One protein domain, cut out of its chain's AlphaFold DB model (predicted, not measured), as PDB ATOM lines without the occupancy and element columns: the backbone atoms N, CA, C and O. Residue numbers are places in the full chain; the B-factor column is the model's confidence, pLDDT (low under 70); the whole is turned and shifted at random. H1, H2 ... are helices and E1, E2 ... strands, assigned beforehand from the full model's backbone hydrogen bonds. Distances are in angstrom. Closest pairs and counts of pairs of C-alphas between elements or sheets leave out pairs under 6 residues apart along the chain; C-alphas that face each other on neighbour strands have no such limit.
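AT A GLANCE: This is residues 212 to 305 of the 330 residues of an uncharacterized protein of Naumannella sp. ID2617S (UniProt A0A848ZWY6). A long, twisted ribbon, the hairpin of E2 and E3, has E1 alongside one half of E2 and little H1 over E1; a loose tail, residues 276 to 299, leads to tiny H2. The 94 printed residues run H1 E1 E2 E3 H2, mostly strand, the sheet E1 - E2 - E3 antiparallel. The whole is extended, with radius of gyration of the C-alphas 19.1 A and spans of 59 by 38 by 28 A.

HOW THE PARTS SIT: Start at H1, residues 212 to 216, on the sheet at a height of 7.8 A and over E1, residues 226 to 235; the closest C-alphas are Asp 212 and Ala 227, 4.8 A. H1 has 0 of 1 O i to N i+4 pairs within hydrogen-bond range but 2 of 2 O i to N i+3. E1, E2 (238 to 254) and E3 (260 to 275) form a meander, each strand the antiparallel neighbour of the one before. Look for N 231 and O 242, 2.8 A, and N 249 and O 265, 2.9 A. H2, residues 300 to 303, is not on the sheet and is too short for an O i to N i+4 pair.

IN THESE COORDINATES: Find C-alpha 212 at (39.261, 41.155, 21.367). E1 spans 25.3 A and bends by 63 degrees at residue 229; E2 spans 49.8 A; E3 spans 45.0 A, bends by 54 degrees at residue 272 and ends at (37.189, 44.045, 3.771).

THE WHOLE: The C-alphas farthest apart, Arg 236 and Gln 257, are 62.1 A apart. The printed part has no cut, the link E3 to H2 is long, and pLDDT is under 70 at residue 256 and residues 277 to 305.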
ATOM      1  N   ASP A 212      38.729  42.483  21.712       95.88
ATOM      2  CA  ASP A 212      39.261  41.155  21.367       95.88
ATOM      3  C   ASP A 212      38.362  40.394  20.374       95.88
ATOM      4  O   ASP A 212      38.846  39.540  19.629       95.88
ATOM      5  N   ASP A 213      37.071  40.738  20.295       93.94
ATOM      6  CA  ASP A 213      36.117  40.115  19.368       93.94
ATOM      7  C   ASP A 213      36.501  40.353  17.904       93.94
ATOM      8  O   ASP A 213      36.060  39.629  17.004       93.94
ATOM      9  N   VAL A 214      37.316  41.372  17.634       92.00
ATOM     10  CA  VAL A 214      37.836  41.656  16.298       92.00
ATOM     11  C   VAL A 214      38.768  40.545  15.795       92.00
ATOM     12  O   VAL A 214      38.795  40.291  14.594       92.00
ATOM     13  N   LEU A 215      39.456  39.819  16.688       92.31
ATOM     14  CA  LEU A 215      40.367  38.722  16.324       92.31
ATOM     15  C   LEU A 215      39.625  37.552  15.668       92.31
ATOM     16  O   LEU A 215      40.215  36.784  14.920       92.31
ATOM     17  N   THR A 216      38.310  37.440  15.869       90.00
ATOM     18  CA  THR A 216      37.478  36.446  15.164       90.00
ATOM     19  C   THR A 216      37.247  36.786  13.689       90.00
ATOM     20  O   THR A 216      36.799  35.935  12.919       90.00
ATOM     21  N   ARG A 217      37.517  38.036  13.299       86.06
ATOM     22  CA  ARG A 217      37.224  38.602  11.977       86.06
ATOM     23  C   ARG A 217      38.477  38.948  11.181       86.06
ATOM     24  O   ARG A 217      38.353  39.124   9.975       86.06
ATOM     25  N   VAL A 218      39.634  39.020  11.839       86.69
ATOM     26  CA  VAL A 218      40.927  39.294  11.206       86.69
ATOM     27  C   VAL A 218      41.836  38.074  11.232       86.69
ATOM     28  O   VAL A 218      41.801  37.252  12.155       86.69
ATOM     29  N   ARG A 219      42.693  37.959  10.229       85.94
ATOM     30  CA  ARG A 219      43.784  36.990  10.209       85.94
ATOM     31  C   ARG A 219      44.914  37.498  11.086       85.94
ATOM     32  O   ARG A 219      45.343  38.639  10.972       85.94
ATOM     33  N   HIS A 220      45.395  36.622  11.950       86.88
ATOM     34  CA  HIS A 220      46.415  36.941  12.933       86.88
ATOM     35  C   HIS A 220      47.288  35.713  13.197       86.88
ATOM     36  O   HIS A 220      46.882  34.571  12.952       86.88
ATOM     37  N   SER A 221      48.504  35.963  13.663       86.00
ATOM     38  CA  SER A 221      49.456  34.951  14.103       86.00
ATOM     39  C   SER A 221      49.166  34.544  15.545       86.00
ATOM     40  O   SER A 221      48.687  35.335  16.349       86.00
ATOM     41  N   GLY A 222      49.521  33.314  15.916       82.38
ATOM     42  CA  GLY A 222      49.283  32.818  17.274       82.38
ATOM     43  C   GLY A 222      47.818  32.456  17.540       82.38
ATOM     44  O   GLY A 222      46.960  32.535  16.666       82.38
ATOM     45  N   SER A 223      47.543  31.968  18.749       78.75
ATOM     46  CA  SER A 223      46.205  31.539  19.167       78.75
ATOM     47  C   SER A 223      45.719  32.365  20.348       78.75
ATOM     48  O   SER A 223      46.374  32.371  21.395       78.75
ATOM     49  N   GLY A 224      44.543  32.981  20.207       83.44
ATOM     50  CA  GLY A 224      43.996  33.885  21.218       83.44
ATOM     51  C   GLY A 224      44.901  35.095  21.453       83.44
ATOM     52  O   GLY A 224      45.890  35.277  20.756       83.44
ATOM     53  N   GLY A 225      44.577  35.903  22.459       91.38
ATOM     54  CA  GLY A 225      45.329  37.116  22.763       91.38
ATOM     55  C   GLY A 225      44.409  38.276  23.092       91.38
ATOM     56  O   GLY A 225      43.241  38.085  23.431       91.38
ATOM     57  N   GLU A 226      44.960  39.477  23.004       95.81
ATOM     58  CA  GLU A 226      44.218  40.725  23.126       95.81
ATOM     59  C   GLU A 226      44.438  41.589  21.884       95.81
ATOM     60  O   GLU A 226      45.564  41.717  21.392       95.81
ATOM     61  N   ALA A 227      43.362  42.196  21.389       95.50
ATOM     62  CA  ALA A 227      43.437  43.199  20.336       95.50
ATOM     63  C   ALA A 227      43.349  44.579  20.973       95.50
ATOM     64  O   ALA A 227      42.347  44.931  21.599       95.50
ATOM     65  N   ARG A 228      44.410  45.363  20.813       94.88
ATOM     66  CA  ARG A 228      44.537  46.717  21.348       94.88
ATOM     67  C   ARG A 228      44.604  47.748  20.235       94.88
ATOM     68  O   ARG A 228      44.951  47.415  19.106       94.88
ATOM     69  N   ARG A 229      44.323  49.010  20.574       92.31
ATOM     70  CA  ARG A 229      44.392  50.149  19.633       92.31
ATOM     71  C   ARG A 229      43.571  49.881  18.361       92.31
ATOM     72  O   ARG A 229      44.028  50.139  17.252       92.31
ATOM     73  N   VAL A 230      42.376  49.318  18.528       94.38
ATOM     74  CA  VAL A 230      41.522  48.898  17.418       94.38
ATOM     75  C   VAL A 230      40.903  50.134  16.776       94.38
ATOM     76  O   VAL A 230      40.084  50.828  17.378       94.38
ATOM     77  N   LEU A 231      41.308  50.402  15.545       95.06
ATOM     78  CA  LEU A 231      40.762  51.420  14.667       95.06
ATOM     79  C   LEU A 231      39.945  50.743  13.577       95.06
ATOM     80  O   LEU A 231      40.380  49.756  12.997       95.06
ATOM     81  N   SER A 232      38.765  51.263  13.274       94.69
ATOM     82  CA  SER A 232      37.964  50.740  12.168       94.69
ATOM     83  C   SER A 232      37.124  51.830  11.539       94.69
ATOM     84  O   SER A 232      36.818  52.840  12.170       94.69
ATOM     85  N   GLY A 233      36.747  51.636  10.284       93.31
ATOM     86  CA  GLY A 233      35.908  52.591   9.584       93.31
ATOM     87  C   GLY A 233      35.566  52.137   8.179       93.31
ATOM     88  O   GLY A 233      35.851  51.011   7.765       93.31
ATOM     89  N   VAL A 234      34.954  53.051   7.433       89.88
ATOM     90  CA  VAL A 234      34.680  52.875   6.010       89.88
ATOM     91  C   VAL A 234      35.337  54.016   5.258       89.88
ATOM     92  O   VAL A 234      35.112  55.182   5.560       89.88
ATOM     93  N   HIS A 235      36.139  53.701   4.248       84.69
ATOM     94  CA  HIS A 235      36.718  54.706   3.370       84.69
ATOM     95  C   HIS A 235      36.422  54.350   1.918       84.69
ATOM     96  O   HIS A 235      36.792  53.279   1.444       84.69
ATOM     97  N   ARG A 236      35.731  55.248   1.202       84.56
ATOM     98  CA  ARG A 236      35.355  55.059  -0.215       84.56
ATOM     99  C   ARG A 236      34.656  53.714  -0.490       84.56
ATOM    100  O   ARG A 236      34.898  53.082  -1.513       84.56
ATOM    101  N   GLY A 237      33.793  53.282   0.432       83.44
ATOM    102  CA  GLY A 237      33.031  52.031   0.325       83.44
ATOM    103  C   GLY A 237      33.788  50.766   0.739       83.44
ATOM    104  O   GLY A 237      33.210  49.685   0.681       83.44
ATOM    105  N   LEU A 238      35.046  50.882   1.173       85.25
ATOM    106  CA  LEU A 238      35.824  49.775   1.725       85.25
ATOM    107  C   LEU A 238      35.815  49.850   3.247       85.25
ATOM    108  O   LEU A 238      36.204  50.867   3.825       85.25
ATOM    109  N   THR A 239      35.381  48.771   3.890       90.12
ATOM    110  CA  THR A 239      35.522  48.617   5.338       90.12
ATOM    111  C   THR A 239      36.962  48.241   5.649       90.12
ATOM    112  O   THR A 239      37.568  47.448   4.931       90.12
ATOM    113  N   TRP A 240      37.522  48.805   6.709       92.75
ATOM    114  CA  TRP A 240      38.884  48.509   7.125       92.75
ATOM    115  C   TRP A 240      38.988  48.430   8.643       92.75
ATOM    116  O   TRP A 240      38.157  48.987   9.369       92.75
ATOM    117  N   VAL A 241      40.017  47.730   9.106       94.62
ATOM    118  CA  VAL A 241      40.372  47.618  10.518       94.62
ATOM    119  C   VAL A 241      41.889  47.625  10.675       94.62
ATOM    120  O   VAL A 241      42.601  47.008   9.888       94.62
ATOM    121  N   ALA A 242      42.382  48.334  11.684       93.69
ATOM    122  CA  ALA A 242      43.770  48.317  12.118       93.69
ATOM    123  C   ALA A 242      43.824  48.033  13.618       93.69
ATOM    124  O   ALA A 242      42.973  48.521  14.360       93.69
ATOM    125  N   LEU A 243      44.793  47.251  14.077       94.88
ATOM    126  CA  LEU A 243      44.933  46.918  15.495       94.88
ATOM    127  C   LEU A 243      46.329  46.399  15.813       94.88
ATOM    128  O   LEU A 243      47.079  46.021  14.918       94.88
ATOM    129  N   THR A 244      46.627  46.291  17.100       94.50
ATOM    130  CA  THR A 244      47.784  45.549  17.600       94.50
ATOM    131  C   THR A 244      47.314  44.305  18.317       94.50
ATOM    132  O   THR A 244      46.591  44.388  19.313       94.50
ATOM    133  N   HIS A 245      47.739  43.152  17.827       95.12
ATOM    134  CA  HIS A 245      47.458  41.869  18.437       95.12
ATOM    135  C   HIS A 245      48.616  41.484  19.362       95.12
ATOM    136  O   HIS A 245      49.764  41.419  18.929       95.12
ATOM    137  N   HIS A 246      48.322  41.244  20.639       94.75
ATOM    138  CA  HIS A 246      49.284  40.734  21.615       94.75
ATOM    139  C   HIS A 246      48.901  39.324  22.047       94.75
ATOM    140  O   HIS A 246      47.772  39.087  22.479       94.75
ATOM    141  N   TRP A 247      49.864  38.407  22.039       94.81
ATOM    142  CA  TRP A 247      49.666  37.050  22.543       94.81
ATOM    143  C   TRP A 247      50.889  36.559  23.309       94.81
ATOM    144  O   TRP A 247      51.960  37.168  23.315       94.81
ATOM    145  N   THR A 248      50.720  35.459  24.035       93.69
ATOM    146  CA  THR A 248      51.781  34.860  24.845       93.69
ATOM    147  C   THR A 248      51.842  33.365  24.579       93.69
ATOM    148  O   THR A 248      50.813  32.695  24.559       93.69
ATOM    149  N   THR A 249      53.047  32.834  24.392       89.75
ATOM    150  CA  THR A 249      53.287  31.391  24.246       89.75
ATOM    151  C   THR A 249      54.170  30.898  25.379       89.75
ATOM    152  O   THR A 249      55.208  31.499  25.662       89.75
ATOM    153  N   THR A 250      53.795  29.781  25.991       90.06
ATOM    154  CA  THR A 250      54.578  29.147  27.054       90.06
ATOM    155  C   THR A 250      55.164  27.839  26.546       90.06
ATOM    156  O   THR A 250      54.429  26.939  26.149       90.06
ATOM    157  N   THR A 251      56.490  27.730  26.587       86.88
ATOM    158  CA  THR A 251      57.226  26.520  26.220       86.88
ATOM    159  C   THR A 251      57.828  25.910  27.474       86.88
ATOM    160  O   THR A 251      58.626  26.541  28.170       86.88
ATOM    161  N   THR A 252      57.462  24.666  27.758       89.88
ATOM    162  CA  THR A 252      58.034  23.888  28.858       89.88
ATOM    163  C   THR A 252      59.001  22.861  28.284       89.88
ATOM    164  O   THR A 252      58.615  22.036  27.463       89.88
ATOM    165  N   SER A 253      60.262  22.923  28.706       83.81
ATOM    166  CA  SER A 253      61.308  21.974  28.317       83.81
ATOM    167  C   SER A 253      61.810  21.233  29.547       83.81
ATOM    168  O   SER A 253      62.099  21.856  30.570       83.81
ATOM    169  N   THR A 254      61.957  19.914  29.445       86.69
ATOM    170  CA  THR A 254      62.552  19.080  30.494       86.69
ATOM    171  C   THR A 254      63.924  18.614  30.029       86.69
ATOM    172  O   THR A 254      64.053  18.038  28.950       86.69
ATOM    173  N   ASP A 255      64.960  18.904  30.815       80.88
ATOM    174  CA  ASP A 255      66.314  18.457  30.508       80.88
ATOM    175  C   ASP A 255      66.491  16.953  30.782       80.88
ATOM    176  O   ASP A 255      65.668  16.293  31.423       80.88
ATOM    177  N   SER A 256      67.603  16.390  30.312       69.62
ATOM    178  CA  SER A 256      67.942  14.976  30.523       69.62
ATOM    179  C   SER A 256      68.191  14.609  31.995       69.62
ATOM    180  O   SER A 256      68.443  13.446  32.297       69.62
ATOM    181  N   GLN A 257      68.154  15.583  32.911       81.06
ATOM    182  CA  GLN A 257      68.275  15.411  34.361       81.06
ATOM    183  C   GLN A 257      66.907  15.529  35.063       81.06
ATOM    184  O   GLN A 257      66.849  15.550  36.293       81.06
ATOM    185  N   GLY A 258      65.807  15.592  34.301       76.81
ATOM    186  CA  GLY A 258      64.440  15.681  34.815       76.81
ATOM    187  C   GLY A 258      64.055  17.069  35.331       76.81
ATOM    188  O   GLY A 258      62.980  17.227  35.914       76.81
ATOM    189  N   ARG A 259      64.896  18.092  35.137       79.50
ATOM    190  CA  ARG A 259      64.562  19.466  35.522       79.50
ATOM    191  C   ARG A 259      63.713  20.097  34.440       79.50
ATOM    192  O   ARG A 259      64.059  20.084  33.264       79.50
ATOM    193  N   THR A 260      62.608  20.687  34.863       85.25
ATOM    194  CA  THR A 260      61.669  21.355  33.969       85.25
ATOM    195  C   THR A 260      61.900  22.861  34.021       85.25
ATOM    196  O   THR A 260      61.920  23.447  35.102       85.25
ATOM    197  N   GLN A 261      62.084  23.484  32.860       83.88
ATOM    198  CA  GLN A 261      62.165  24.932  32.693       83.88
ATOM    199  C   GLN A 261      60.990  25.408  31.847       83.88
ATOM    200  O   GLN A 261      60.742  24.895  30.756       83.88
ATOM    201  N   THR A 262      60.284  26.415  32.349       90.06
ATOM    202  CA  THR A 262      59.165  27.046  31.650       90.06
ATOM    203  C   THR A 262      59.601  28.422  31.174       90.06
ATOM    204  O   THR A 262      59.979  29.265  31.985       90.06
ATOM    205  N   HIS A 263      59.537  28.639  29.865       87.56
ATOM    206  CA  HIS A 263      59.823  29.916  29.224       87.56
ATOM    207  C   HIS A 263      58.532  30.502  28.664       87.56
ATOM    208  O   HIS A 263      57.823  29.853  27.895       87.56
ATOM    209  N   THR A 264      58.232  31.736  29.052       92.19
ATOM    210  CA  THR A 264      57.084  32.490  28.546       92.19
ATOM    211  C   THR A 264      57.588  33.553  27.584       92.19
ATOM    212  O   THR A 264      58.436  34.368  27.945       92.19
ATOM    213  N   HIS A 265      57.064  33.542  26.363       89.12
ATOM    214  CA  HIS A 265      57.379  34.514  25.323       89.12
ATOM    215  C   HIS A 265      56.161  35.397  25.069       89.12
ATOM    216  O   HIS A 265      55.063  34.883  24.853       89.12
ATOM    217  N   HIS A 266      56.367  36.712  25.084       92.75
ATOM    218  CA  HIS A 266      55.357  37.701  24.726       92.75
ATOM    219  C   HIS A 266      55.589  38.152  23.293       92.75
ATOM    220  O   HIS A 266      56.714  38.491  22.923       92.75
ATOM    221  N   HIS A 267      54.521  38.174  22.513       92.06
ATOM    222  CA  HIS A 267      54.553  38.517  21.103       92.06
ATOM    223  C   HIS A 267      53.587  39.659  20.826       92.06
ATOM    224  O   HIS A 267      52.620  39.871  21.566       92.06
ATOM    225  N   GLN A 268      53.866  40.395  19.758       93.81
ATOM    226  CA  GLN A 268      52.971  41.412  19.237       93.81
ATOM    227  C   GLN A 268      53.100  41.498  17.718       93.81
ATOM    228  O   GLN A 268      54.195  41.315  17.182       93.81
ATOM    229  N   GLU A 269      52.004  41.827  17.052       89.88
ATOM    230  CA  GLU A 269      51.975  42.180  15.635       89.88
ATOM    231  C   GLU A 269      50.989  43.334  15.416       89.88
ATOM    232  O   GLU A 269      49.951  43.412  16.076       89.88
ATOM    233  N   ASP A 270      51.323  44.238  14.500       89.88
ATOM    234  CA  ASP A 270      50.407  45.273  14.031       89.88
ATOM    235  C   ASP A 270      49.724  44.767  12.756       89.88
ATOM    236  O   ASP A 270      50.388  44.302  11.828       89.88
ATOM    237  N   LEU A 271      48.394  44.837  12.723       88.88
ATOM    238  CA  LEU A 271      47.557  44.325  11.642       88.88
ATOM    239  C   LEU A 271      46.790  45.465  10.979       88.88
ATOM    240  O   LEU A 271      46.308  46.382  11.648       88.88
ATOM    241  N   PHE A 272      46.634  45.369   9.662       90.31
ATOM    242  CA  PHE A 272      45.746  46.211   8.870       90.31
ATOM    243  C   PHE A 272      45.030  45.347   7.835       90.31
ATOM    244  O   PHE A 272      45.676  44.716   6.997       90.31
ATOM    245  N   GLU A 273      43.703  45.344   7.864       88.06
ATOM    246  CA  GLU A 273      42.883  44.586   6.928       88.06
ATOM    247  C   GLU A 273      41.855  45.464   6.222       88.06
ATOM    248  O   GLU A 273      41.255  46.369   6.805       88.06
ATOM    249  N   LEU A 274      41.627  45.145   4.948       87.50
ATOM    250  CA  LEU A 274      40.585  45.726   4.115       87.50
ATOM    251  C   LEU A 274      39.560  44.642   3.794       87.50
ATOM    252  O   LEU A 274      39.885  43.630   3.173       87.50
ATOM    253  N   LEU A 275      38.308  44.879   4.170       80.94
ATOM    254  CA  LEU A 275      37.189  44.045   3.771       80.94
ATOM    255  C   LEU A 275      36.687  44.540   2.419       80.94
ATOM    256  O   LEU A 275      36.153  45.643   2.275       80.94
ATOM    257  N   VAL A 276      36.882  43.693   1.417       75.25
ATOM    258  CA  VAL A 276      36.521  43.984   0.037       75.25
ATOM    259  C   VAL A 276      35.095  43.474  -0.238       75.25
ATOM    260  O   VAL A 276      34.792  42.332   0.116       75.25
ATOM    261  N   PRO A 277      34.203  44.278  -0.855       69.75
ATOM    262  CA  PRO A 277      32.833  43.864  -1.149       69.75
ATOM    263  C   PRO A 277      32.745  42.570  -1.983       69.75
ATOM    264  O   PRO A 277      33.613  42.320  -2.826       69.75
ATOM    265  N   PRO A 278      31.670  41.772  -1.826       65.62
ATOM    266  CA  PRO A 278      31.429  40.600  -2.665       65.62
ATOM    267  C   PRO A 278      31.413  40.974  -4.154       65.62
ATOM    268  O   PRO A 278      30.788  41.957  -4.545       65.62
ATOM    269  N   GLY A 279      32.085  40.181  -4.992       60.38
ATOM    270  CA  GLY A 279      32.166  40.419  -6.441       60.38
ATOM    271  C   GLY A 279      33.406  41.192  -6.900       60.38
ATOM    272  O   GLY A 279      33.623  41.325  -8.104       60.38
ATOM    273  N   PHE A 280      34.265  41.636  -5.979       54.25
ATOM    274  CA  PHE A 280      35.642  41.966  -6.338       54.25
ATOM    275  C   PHE A 280      36.355  40.682  -6.772       54.25
ATOM    276  O   PHE A 280      36.392  39.698  -6.034       54.25
ATOM    277  N   GLY A 281      36.888  40.670  -7.994       51.56
ATOM    278  CA  GLY A 281      37.733  39.569  -8.452       51.56
ATOM    279  C   GLY A 281      39.018  39.480  -7.627       51.56
ATOM    280  O   GLY A 281      39.387  40.437  -6.946       51.56
ATOM    281  N   ASN A 282      39.725  38.351  -7.718       50.41
ATOM    282  CA  ASN A 282      41.019  38.182  -7.055       50.41
ATOM    283  C   ASN A 282      41.967  39.315  -7.471       50.41
ATOM    284  O   ASN A 282      42.454  39.359  -8.606       50.41
ATOM    285  N   LEU A 283      42.229  40.237  -6.547       43.66
ATOM    286  CA  LEU A 283      43.249  41.254  -6.725       43.66
ATOM    287  C   LEU A 283      44.586  40.633  -6.360       43.66
ATOM    288  O   LEU A 283      44.972  40.554  -5.200       43.66
ATOM    289  N   SER A 284      45.292  40.180  -7.387       45.97
ATOM    290  CA  SER A 284      46.704  39.863  -7.277       45.97
ATOM    291  C   SER A 284      47.494  40.977  -7.947       45.97
ATOM    292  O   SER A 284      47.287  41.276  -9.125       45.97
ATOM    293  N   ILE A 285      48.427  41.575  -7.211       45.19
ATOM    294  CA  ILE A 285      49.372  42.565  -7.751       45.19
ATOM    295  C   ILE A 285      50.445  41.856  -8.624       45.19
ATOM    296  O   ILE A 285      51.246  42.498  -9.297       45.19
ATOM    297  N   ASN A 286      50.395  40.522  -8.749       36.06
ATOM    298  CA  ASN A 286      51.333  39.708  -9.531       36.06
ATOM    299  C   ASN A 286      50.897  39.490 -10.995       36.06
ATOM    300  O   ASN A 286      50.913  38.368 -11.504       36.06
ATOM    301  N   ARG A 287      50.537  40.554 -11.729       34.66
ATOM    302  CA  ARG A 287      50.296  40.477 -13.189       34.66
ATOM    303  C   ARG A 287      51.547  40.831 -14.015       34.66
ATOM    304  O   ARG A 287      51.485  41.638 -14.934       34.66
ATOM    305  N   TRP A 288      52.673  40.167 -13.744       39.69
ATOM    306  CA  TRP A 288      53.798  40.059 -14.688       39.69
ATOM    307  C   TRP A 288      54.042  38.579 -15.016       39.69
ATOM    308  O   TRP A 288      54.448  37.781 -14.176       39.69
ATOM    309  N   ARG A 289      53.748  38.194 -16.258       35.53
ATOM    310  CA  ARG A 289      53.514  36.809 -16.707       35.53
ATOM    311  C   ARG A 289      54.778  35.959 -16.954       35.53
ATOM    312  O   ARG A 289      54.730  35.059 -17.786       35.53
ATOM    313  N   LEU A 290      55.897  36.221 -16.273       42.28
ATOM    314  CA  LEU A 290      57.189  35.574 -16.583       42.28
ATOM    315  C   LEU A 290      57.992  35.022 -15.391       42.28
ATOM    316  O   LEU A 290      59.040  34.428 -15.625       42.28
ATOM    317  N   LEU A 291      57.526  35.132 -14.142       42.94
ATOM    318  CA  LEU A 291      58.221  34.547 -12.983       42.94
ATOM    319  C   LEU A 291      57.283  33.613 -12.205       42.94
ATOM    320  O   LEU A 291      56.173  33.982 -11.839       42.94
ATOM    321  N   ARG A 292      57.723  32.362 -12.032       38.06
ATOM    322  CA  ARG A 292      56.942  31.189 -11.593       38.06
ATOM    323  C   ARG A 292      56.827  31.010 -10.072       38.06
ATOM    324  O   ARG A 292      56.565  29.900  -9.623       38.06
ATOM    325  N   SER A 293      56.957  32.077  -9.295       39.59
ATOM    326  CA  SER A 293      56.757  32.008  -7.847       39.59
ATOM    327  C   SER A 293      55.853  33.153  -7.403       39.59
ATOM    328  O   SER A 293      56.127  34.293  -7.786       39.59
ATOM    329  N   PRO A 294      54.775  32.884  -6.642       39.34
ATOM    330  CA  PRO A 294      54.020  33.946  -5.996       39.34
ATOM    331  C   PRO A 294      54.979  34.726  -5.096       39.34
ATOM    332  O   PRO A 294      55.710  34.144  -4.300       39.34
ATOM    333  N   VAL A 295      55.035  36.042  -5.284       37.62
ATOM    334  CA  VAL A 295      55.689  36.924  -4.323       37.62
ATOM    335  C   VAL A 295      54.666  37.166  -3.226       37.62
ATOM    336  O   VAL A 295      53.681  37.876  -3.456       37.62
ATOM    337  N   ASP A 296      54.878  36.526  -2.077       39.19
ATOM    338  CA  ASP A 296      54.289  36.950  -0.812       39.19
ATOM    339  C   ASP A 296      54.771  38.376  -0.523       39.19
ATOM    340  O   ASP A 296      55.909  38.735  -0.838       39.19
ATOM    341  N   PHE A 297      53.902  39.216   0.036       35.69
ATOM    342  CA  PHE A 297      54.220  40.607   0.365       35.69
ATOM    343  C   PHE A 297      55.160  40.691   1.590       35.69
ATOM    344  O   PHE A 297      54.857  41.328   2.587       35.69
ATOM    345  N   GLU A 298      56.340  40.079   1.509       35.47
ATOM    346  CA  GLU A 298      57.467  40.309   2.410       35.47
ATOM    347  C   GLU A 298      58.545  41.101   1.665       35.47
ATOM    348  O   GLU A 298      59.543  40.576   1.170       35.47
ATOM    349  N   SER A 299      58.367  42.418   1.567       40.84
ATOM    350  CA  SER A 299      59.503  43.265   1.214       40.84
ATOM    351  C   SER A 299      60.411  43.364   2.439       40.84
ATOM    352  O   SER A 299      60.115  44.087   3.387       40.84
ATOM    353  N   ILE A 300      61.556  42.676   2.414       39.78
ATOM    354  CA  ILE A 300      62.623  42.809   3.426       39.78
ATOM    355  C   ILE A 300      63.019  44.290   3.613       39.78
ATOM    356  O   ILE A 300      63.369  44.715   4.710       39.78
ATOM    357  N   GLN A 301      62.899  45.113   2.563       39.09
ATOM    358  CA  GLN A 301      63.145  46.559   2.632       39.09
ATOM    359  C   GLN A 301      62.005  47.350   3.300       39.09
ATOM    360  O   GLN A 301      62.263  48.424   3.843       39.09
ATOM    361  N   PHE A 302      60.771  46.836   3.281       37.41
ATOM    362  CA  PHE A 302      59.629  47.374   4.024       37.41
ATOM    363  C   PHE A 302      59.717  46.980   5.503       37.41
ATOM    364  O   PHE A 302      59.706  47.872   6.341       37.41
ATOM    365  N   ASN A 303      59.978  45.707   5.825       43.00
ATOM    366  CA  ASN A 303      60.164  45.227   7.207       43.00
ATOM    367  C   ASN A 303      61.365  45.883   7.914       43.00
ATOM    368  O   ASN A 303      61.338  46.094   9.124       43.00
ATOM    369  N   ALA A 304      62.403  46.266   7.163       45.50
ATOM    370  CA  ALA A 304      63.529  47.038   7.692       45.50
ATOM    371  C   ALA A 304      63.198  48.522   7.960       45.50
ATOM    372  O   ALA A 304      63.958  49.196   8.656       45.50
ATOM    373  N   ARG A 305      62.102  49.056   7.397       37.56
ATOM    374  CA  ARG A 305      61.693  50.471   7.513       37.56
ATOM    375  C   ARG A 305      60.385  50.682   8.282       37.56
ATOM    376  O   ARG A 305      60.141  51.795   8.737       37.56
TER     377      ARG A 305